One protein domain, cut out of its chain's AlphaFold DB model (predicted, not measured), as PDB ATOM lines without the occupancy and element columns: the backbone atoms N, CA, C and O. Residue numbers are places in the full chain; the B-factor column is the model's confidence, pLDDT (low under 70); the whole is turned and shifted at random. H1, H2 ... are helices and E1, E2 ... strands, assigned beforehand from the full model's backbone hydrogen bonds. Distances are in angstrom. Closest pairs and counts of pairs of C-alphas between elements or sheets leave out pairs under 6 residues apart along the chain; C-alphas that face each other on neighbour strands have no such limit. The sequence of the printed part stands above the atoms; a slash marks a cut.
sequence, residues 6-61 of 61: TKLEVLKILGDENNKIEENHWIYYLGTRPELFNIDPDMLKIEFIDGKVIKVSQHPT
ATOM      1  N   THR A   6      16.932  25.298  33.300       97.44
ATOM      2  CA  THR A   6      18.228  24.644  33.496       97.44
ATOM      3  C   THR A   6      18.630  24.626  34.971       97.44
ATOM      4  O   THR A   6      18.190  25.473  35.749       97.44
ATOM      5  N   LYS A   7      19.534  23.717  35.354       96.38
ATOM      6  CA  LYS A   7      20.131  23.684  36.705       96.38
ATOM      7  C   LYS A   7      20.674  25.051  37.154       96.38
ATOM      8  O   LYS A   7      20.384  25.489  38.259       96.38
ATOM      9  N   LEU A   8      21.377  25.781  36.281       96.25
ATOM     10  CA  LEU A   8      21.918  27.116  36.596       96.25
ATOM     11  C   LEU A   8      20.832  28.166  36.866       96.25
ATOM     12  O   LEU A   8      21.004  29.033  37.719       96.25
ATOM     13  N   GLU A   9      19.718  28.119  36.139       97.19
ATOM     14  CA  GLU A   9      18.588  29.013  36.400       97.19
ATOM     15  C   GLU A   9      17.876  28.659  37.703       97.19
ATOM     16  O   GLU A   9      17.457  29.565  38.417       97.19
ATOM     17  N   VAL A  10      17.753  27.367  38.020       96.56
ATOM     18  CA  VAL A  10      17.196  26.922  39.303       96.56
ATOM     19  C   VAL A  10      18.076  27.406  40.459       96.56
ATOM     20  O   VAL A  10      17.537  28.019  41.375       96.56
ATOM     21  N   LEU A  11      19.407  27.275  40.365       95.06
ATOM     22  CA  LEU A  11      20.350  27.803  41.369       95.06
ATOM     23  C   LEU A  11      20.193  29.309  41.588       95.06
ATOM     24  O   LEU A  11      20.208  29.778  42.719       95.06
ATOM     25  N   LYS A  12      20.010  30.085  40.516       95.75
ATOM     26  CA  LYS A  12      19.797  31.537  40.631       95.75
ATOM     27  C   LYS A  12      18.492  31.906  41.336       95.75
ATOM     28  O   LYS A  12      18.390  33.015  41.845       95.75
ATOM     29  N   ILE A  13      17.491  31.026  41.304       94.88
ATOM     30  CA  ILE A  13      16.162  31.284  41.871       94.88
ATOM     31  C   ILE A  13      16.064  30.767  43.308       94.88
ATOM     32  O   ILE A  13      15.493  31.452  44.147       94.88
ATOM     33  N   LEU A  14      16.580  29.564  43.573       93.75
ATOM     34  CA  LEU A  14      16.395  28.855  44.843       93.75
ATOM     35  C   LEU A  14      17.671  28.746  45.687       93.75
ATOM     36  O   LEU A  14      17.594  28.350  46.841       93.75
ATOM     37  N   GLY A  15      18.834  29.093  45.136       92.81
ATOM     38  CA  GLY A  15      20.126  28.814  45.760       92.81
ATOM     39  C   GLY A  15      20.602  27.382  45.505       92.81
ATOM     40  O   GLY A  15      19.961  26.611  44.783       92.81
ATOM     41  N   ASP A  16      21.765  27.047  46.064       88.00
ATOM     42  CA  ASP A  16      22.338  25.705  45.950       88.00
ATOM     43  C   ASP A  16      21.762  24.723  46.977       88.00
ATOM     44  O   ASP A  16      21.481  23.590  46.612       88.00
ATOM     45  N   GLU A  17      21.528  25.135  48.224       87.62
ATOM     46  CA  GLU A  17      21.167  24.249  49.347       87.62
ATOM     47  C   GLU A  17      22.010  22.957  49.400       87.62
ATOM     48  O   GLU A  17      21.524  21.885  49.748       87.62
ATOM     49  N   ASN A  18      23.300  23.054  49.052       89.75
ATOM     50  CA  ASN A  18      24.228  21.921  48.894       89.75
ATOM     51  C   ASN A  18      23.850  20.887  47.812       89.75
ATOM     52  O   ASN A  18      24.483  19.831  47.732       89.75
ATOM     53  N   ASN A  19      22.868  21.177  46.960       92.50
ATOM     54  CA  ASN A  19      22.544  20.356  45.801       92.50
ATOM     55  C   ASN A  19      23.656  20.448  44.750       92.50
ATOM     56  O   ASN A  19      24.161  21.535  44.443       92.50
ATOM     57  N   LYS A  20      24.024  19.312  44.152       92.31
ATOM     58  CA  LYS A  20      25.156  19.260  43.216       92.31
ATOM     59  C   LYS A  20      24.714  19.232  41.759       92.31
ATOM     60  O   LYS A  20      23.682  18.664  41.404       92.31
ATOM     61  N   ILE A  21      25.519  19.819  40.873       91.50
ATOM     62  CA  ILE A  21      25.188  19.934  39.440       91.50
ATOM     63  C   ILE A  21      25.092  18.563  38.759       91.50
ATOM     64  O   ILE A  21      24.325  18.406  37.809       91.50
ATOM     65  N   GLU A  22      25.817  17.562  39.240       93.12
ATOM     66  CA  GLU A  22      25.776  16.185  38.750       93.12
ATOM     67  C   GLU A  22      24.502  15.421  39.151       93.12
ATOM     68  O   GLU A  22      24.130  14.459  38.480       93.12
ATOM     69  N   GLU A  23      23.782  15.856  40.188       94.88
ATOM     70  CA  GLU A  23      22.603  15.153  40.702       94.88
ATOM     71  C   GLU A  23      21.367  15.439  39.850       94.88
ATOM     72  O   GLU A  23      21.082  16.581  39.489       94.88
ATOM     73  N   ASN A  24      20.597  14.403  39.525       96.44
ATOM     74  CA  ASN A  24      19.375  14.539  38.721       96.44
ATOM     75  C   ASN A  24      18.126  14.851  39.551       96.44
ATOM     76  O   ASN A  24      17.035  14.970  38.997       96.44
ATOM     77  N   HIS A  25      18.269  14.985  40.863       95.25
ATOM     78  CA  HIS A  25      17.203  15.427  41.740       95.25
ATOM     79  C   HIS A  25      17.772  16.381  42.775       95.25
ATOM     80  O   HIS A  25      18.817  16.087  43.341       95.25
ATOM     81  N   TRP A  26      17.074  17.483  43.019       96.62
ATOM     82  CA  TRP A  26      17.415  18.439  44.064       96.62
ATOM     83  C   TRP A  26      16.288  18.524  45.077       96.62
ATOM     84  O   TRP A  26      15.115  18.371  44.718       96.62
ATOM     85  N   ILE A  27      16.651  18.752  46.331       93.88
ATOM     86  CA  ILE A  27      15.713  18.917  47.436       93.88
ATOM     87  C   ILE A  27      15.970  20.285  48.050       93.88
ATOM     88  O   ILE A  27      17.113  20.648  48.310       93.88
ATOM     89  N   TYR A  28      14.888  21.027  48.258       92.88
ATOM     90  CA  TYR A  28      14.905  22.313  48.935       92.88
ATOM     91  C   TYR A  28      13.979  22.275  50.135       92.88
ATOM     92  O   TYR A  28      12.843  21.797  50.030       92.88
ATOM     93  N   TYR A  29      14.443  22.802  51.257       89.69
ATOM     94  CA  TYR A  29      13.647  22.897  52.471       89.69
ATOM     95  C   TYR A  29      12.796  24.172  52.440       89.69
ATOM     96  O   TYR A  29      13.318  25.283  52.415       89.69
ATOM     97  N   LEU A  30      11.469  24.037  52.447       86.56
ATOM     98  CA  LEU A  30      10.548  25.181  52.365       86.56
ATOM     99  C   LEU A  30      10.179  25.766  53.734       86.56
ATOM    100  O   LEU A  30       9.400  26.718  53.805       86.56
ATOM    101  N   GLY A  31      10.731  25.220  54.815       81.31
ATOM    102  CA  GLY A  31      10.346  25.580  56.173       81.31
ATOM    103  C   GLY A  31       9.362  24.588  56.782       81.31
ATOM    104  O   GLY A  31       9.101  23.507  56.257       81.31
ATOM    105  N   THR A  32       8.821  24.977  57.929       75.31
ATOM    106  CA  THR A  32       7.874  24.179  58.709       75.31
ATOM    107  C   THR A  32       6.478  24.772  58.573       75.31
ATOM    108  O   THR A  32       6.283  25.954  58.868       75.31
ATOM    109  N   ARG A  33       5.492  23.969  58.157       70.81
ATOM    110  CA  ARG A  33       4.080  24.343  58.320       70.81
ATOM    111  C   ARG A  33       3.640  23.941  59.725       70.81
ATOM    112  O   ARG A  33       3.732  22.766  60.062       70.81
ATOM    113  N   PRO A  34       3.159  24.880  60.557       64.81
ATOM    114  CA  PRO A  34       2.530  24.516  61.813       64.81
ATOM    115  C   PRO A  34       1.171  23.878  61.507       64.81
ATOM    116  O   PRO A  34       0.227  24.570  61.124       64.81
ATOM    117  N   GLU A  35       1.065  22.566  61.674       69.88
ATOM    118  CA  GLU A  35      -0.205  21.848  61.699       69.88
ATOM    119  C   GLU A  35      -0.590  21.533  63.149       69.88
ATOM    120  O   GLU A  35       0.262  21.421  64.030       69.88
ATOM    121  N   LEU A  36      -1.893  21.388  63.420       69.62
ATOM    122  CA  LEU A  36      -2.439  21.286  64.785       69.62
ATOM    123  C   LEU A  36      -1.817  20.150  65.627       69.62
ATOM    124  O   LEU A  36      -1.862  20.201  66.854       69.62
ATOM    125  N   PHE A  37      -1.244  19.140  64.964       69.19
ATOM    126  CA  PHE A  37      -0.568  17.995  65.574       69.19
ATOM    127  C   PHE A  37       0.764  17.645  64.901       69.19
ATOM    128  O   PHE A  37       1.320  16.592  65.206       69.19
ATOM    129  N   ASN A  38       1.264  18.481  63.983       59.03
ATOM    130  CA  ASN A  38       2.481  18.157  63.253       59.03
ATOM    131  C   ASN A  38       3.296  19.395  62.866       59.03
ATOM    132  O   ASN A  38       2.750  20.441  62.523       59.03
ATOM    133  N   ILE A  39       4.615  19.265  62.939       65.44
ATOM    134  CA  ILE A  39       5.588  20.252  62.453       65.44
ATOM    135  C   ILE A  39       6.484  19.575  61.420       65.44
ATOM    136  O   ILE A  39       7.702  19.754  61.434       65.44
ATOM    137  N   ASP A  40       5.883  18.754  60.558       64.56
ATOM    138  CA  ASP A  40       6.643  18.127  59.494       64.56
ATOM    139  C   ASP A  40       7.072  19.207  58.503       64.56
ATOM    140  O   ASP A  40       6.267  20.045  58.072       64.56
ATOM    141  N   PRO A  41       8.365  19.250  58.169       65.50
ATOM    142  CA  PRO A  41       8.825  20.181  57.179       65.50
ATOM    143  C   PRO A  41       8.255  19.911  55.804       65.50
ATOM    144  O   PRO A  41       8.099  18.761  55.394       65.50
ATOM    145  N   ASP A  42       8.070  20.982  55.048       83.19
ATOM    146  CA  ASP A  42       7.818  20.860  53.626       83.19
ATOM    147  C   ASP A  42       9.126  20.830  52.855       83.19
ATOM    148  O   ASP A  42      10.006  21.680  53.021       83.19
ATOM    149  N   MET A  43       9.206  19.903  51.914       90.06
ATOM    150  CA  MET A  43      10.310  19.797  50.979       90.06
ATOM    151  C   MET A  43       9.815  19.984  49.550       90.06
ATOM    152  O   MET A  43       8.819  19.392  49.132       90.06
ATOM    153  N   LEU A  44      10.548  20.773  48.769       92.50
ATOM    154  CA  LEU A  44      10.396  20.858  47.323       92.50
ATOM    155  C   LEU A  44      11.415  19.931  46.667       92.50
ATOM    156  O   LEU A  44      12.618  20.172  46.725       92.50
ATOM    157  N   LYS A  45      10.931  18.898  45.988       94.56
ATOM    158  CA  LYS A  45      11.750  18.020  45.160       94.56
ATOM    159  C   LYS A  45      11.674  18.458  43.703       94.56
ATOM    160  O   LYS A  45      10.588  18.637  43.149       94.56
ATOM    161  N   ILE A  46      12.829  18.600  43.071       97.00
ATOM    162  CA  ILE A  46      12.976  18.949  41.657       97.00
ATOM    163  C   ILE A  46      13.669  17.791  40.951       97.00
ATOM    164  O   ILE A  46      14.705  17.332  41.413       97.00
ATOM    165  N   GLU A  47      13.119  17.327  39.832       97.69
ATOM    166  CA  GLU A  47      13.708  16.265  39.007       97.69
ATOM    167  C   GLU A  47      14.193  16.842  37.670       97.69
ATOM    168  O   GLU A  47      13.502  17.658  37.044       97.69
ATOM    169  N   PHE A  48      15.370  16.399  37.221       97.75
ATOM    170  CA  PHE A  48      16.033  16.867  36.008       97.75
ATOM    171  C   PHE A  48      16.280  15.733  35.012       97.75
ATOM    172  O   PHE A  48      16.726  14.650  35.388       97.75
ATOM    173  N   ILE A  49      16.084  16.028  33.726       97.38
ATOM    174  CA  ILE A  49      16.547  15.218  32.590       97.38
ATOM    175  C   ILE A  49      17.245  16.168  31.613       97.38
ATOM    176  O   ILE A  49      16.775  17.286  31.392       97.38
ATOM    177  N   ASP A  50      18.407  15.765  31.095       95.69
ATOM    178  CA  ASP A  50      19.252  16.574  30.199       95.69
ATOM    179  C   ASP A  50      19.527  17.994  30.732       95.69
ATOM    180  O   ASP A  50      19.513  18.993  30.012       95.69
ATOM    181  N   GLY A  51      19.737  18.095  32.050       94.81
ATOM    182  CA  GLY A  51      20.029  19.356  32.735       94.81
ATOM    183  C   GLY A  51      18.841  20.311  32.878       94.81
ATOM    184  O   GLY A  51      19.043  21.435  33.348       94.81
ATOM    185  N   LYS A  52      17.623  19.891  32.512       97.44
ATOM    186  CA  LYS A  52      16.392  20.691  32.600       97.44
ATOM    187  C   LYS A  52      15.365  20.074  33.538       97.44
ATOM    188  O   LYS A  52      15.241  18.856  33.617       97.44
ATOM    189  N   VAL A  53      14.603  20.924  34.220       97.94
ATOM    190  CA  VAL A  53      13.540  20.498  35.137       97.94
ATOM    191  C   VAL A  53      12.390  19.864  34.358       97.94
ATOM    192  O   VAL A  53      11.763  20.530  33.530       97.94
ATOM    193  N   ILE A  54      12.058  18.618  34.682       98.06
ATOM    194  CA  ILE A  54      10.903  17.900  34.117       98.06
ATOM    195  C   ILE A  54       9.748  17.779  35.105       98.06
ATOM    196  O   ILE A  54       8.596  17.662  34.691       98.06
ATOM    197  N   LYS A  55      10.032  17.845  36.410       97.12
ATOM    198  CA  LYS A  55       9.021  17.720  37.457       97.12
ATOM    199  C   LYS A  55       9.425  18.467  38.715       97.12
ATOM    200  O   LYS A  55      10.602  18.574  39.051       97.12
ATOM    201  N   VAL A  56       8.407  18.979  39.394       95.62
ATOM    202  CA  VAL A  56       8.505  19.622  40.698       95.62
ATOM    203  C   VAL A  56       7.394  19.043  41.564       95.62
ATOM    204  O   VAL A  56       6.233  19.076  41.156       95.62
ATOM    205  N   SER A  57       7.736  18.503  42.726       93.44
ATOM    206  CA  SER A  57       6.775  17.979  43.699       93.44
ATOM    207  C   SER A  57       7.062  18.531  45.087       93.44
ATOM    208  O   SER A  57       8.209  18.807  45.425       93.44
ATOM    209  N   GLN A  58       6.012  18.721  45.882       89.75
ATOM    210  CA  GLN A  58       6.136  19.060  47.297       89.75
ATOM    211  C   GLN A  58       5.760  17.843  48.128       89.75
ATOM    212  O   GLN A  58       4.782  17.162  47.807       89.75
ATOM    213  N   HIS A  59       6.542  17.574  49.163       82.69
ATOM    214  CA  HIS A  59       6.317  16.481  50.092       82.69
ATOM    215  C   HIS A  59       6.417  17.013  51.522       82.69
ATOM    216  O   HIS A  59       7.357  17.764  51.791       82.69
ATOM    217  N   PRO A  60       5.501  16.629  52.428       78.81
ATOM    218  CA  PRO A  60       5.833  16.633  53.844       78.81
ATOM    219  C   PRO A  60       6.980  15.637  54.079       78.81
ATOM    220  O   PRO A  60       7.134  14.676  53.313       78.81
ATOM    221  N   THR A  61       7.809  15.916  55.080       64.75
ATOM    222  CA  THR A  61       8.918  15.030  55.472       64.75
ATOM    223  C   THR A  61       8.400  13.782  56.174       64.75
ATOM    224  O   THR A  61       7.342  13.884  56.824       64.75
TER     225      THR A  61
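Overview. This is residues 6 to 61 of the 61 residues of an uncharacterized protein of Acinetobacter ursingii (UniProt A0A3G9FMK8). A long, narrow, twisted sheet of three antiparallel strands, order E1, E2, E3, runs lengthwise through a rod, with the short helix H1 packed near one end and the E1 to E2 link at the other. The printed part has 56 residues with H1, E1, E2 and E3 in that order, class mixed. It is only just loose, close to compact, with a radius of gyration of the C-alphas of 12.6 A and spans of 41 by 18 by 15 A.

Arrangement. E1, residues 25 to 32, E2, residues 41 to 49, and E3, residues 52 to 60, form a meander, each strand the antiparallel neighbour of the one before. Within hydrogen-bond range are N 28 and O 44, 2.9 A, and N 45 and O 57, 2.8 A. H1, residues 7 to 14, is on the sheet, height 8.1 A; its closest C-alphas to E3 are Lys 7 and Lys 52, 6.3 A. In H1 every O i to N i+4 pair is within hydrogen-bond range.

Along the chain. E2 measures 26.2 A from first to last C-alpha. H1 begins at C-alpha 7 (20.131, 23.684, 36.705); E3 ends at C-alpha 60 (5.833, 16.633, 53.844).

Size, cuts and confidence. The printed part has no cut. Residues 34 to 41 and 61 have pLDDT under 70.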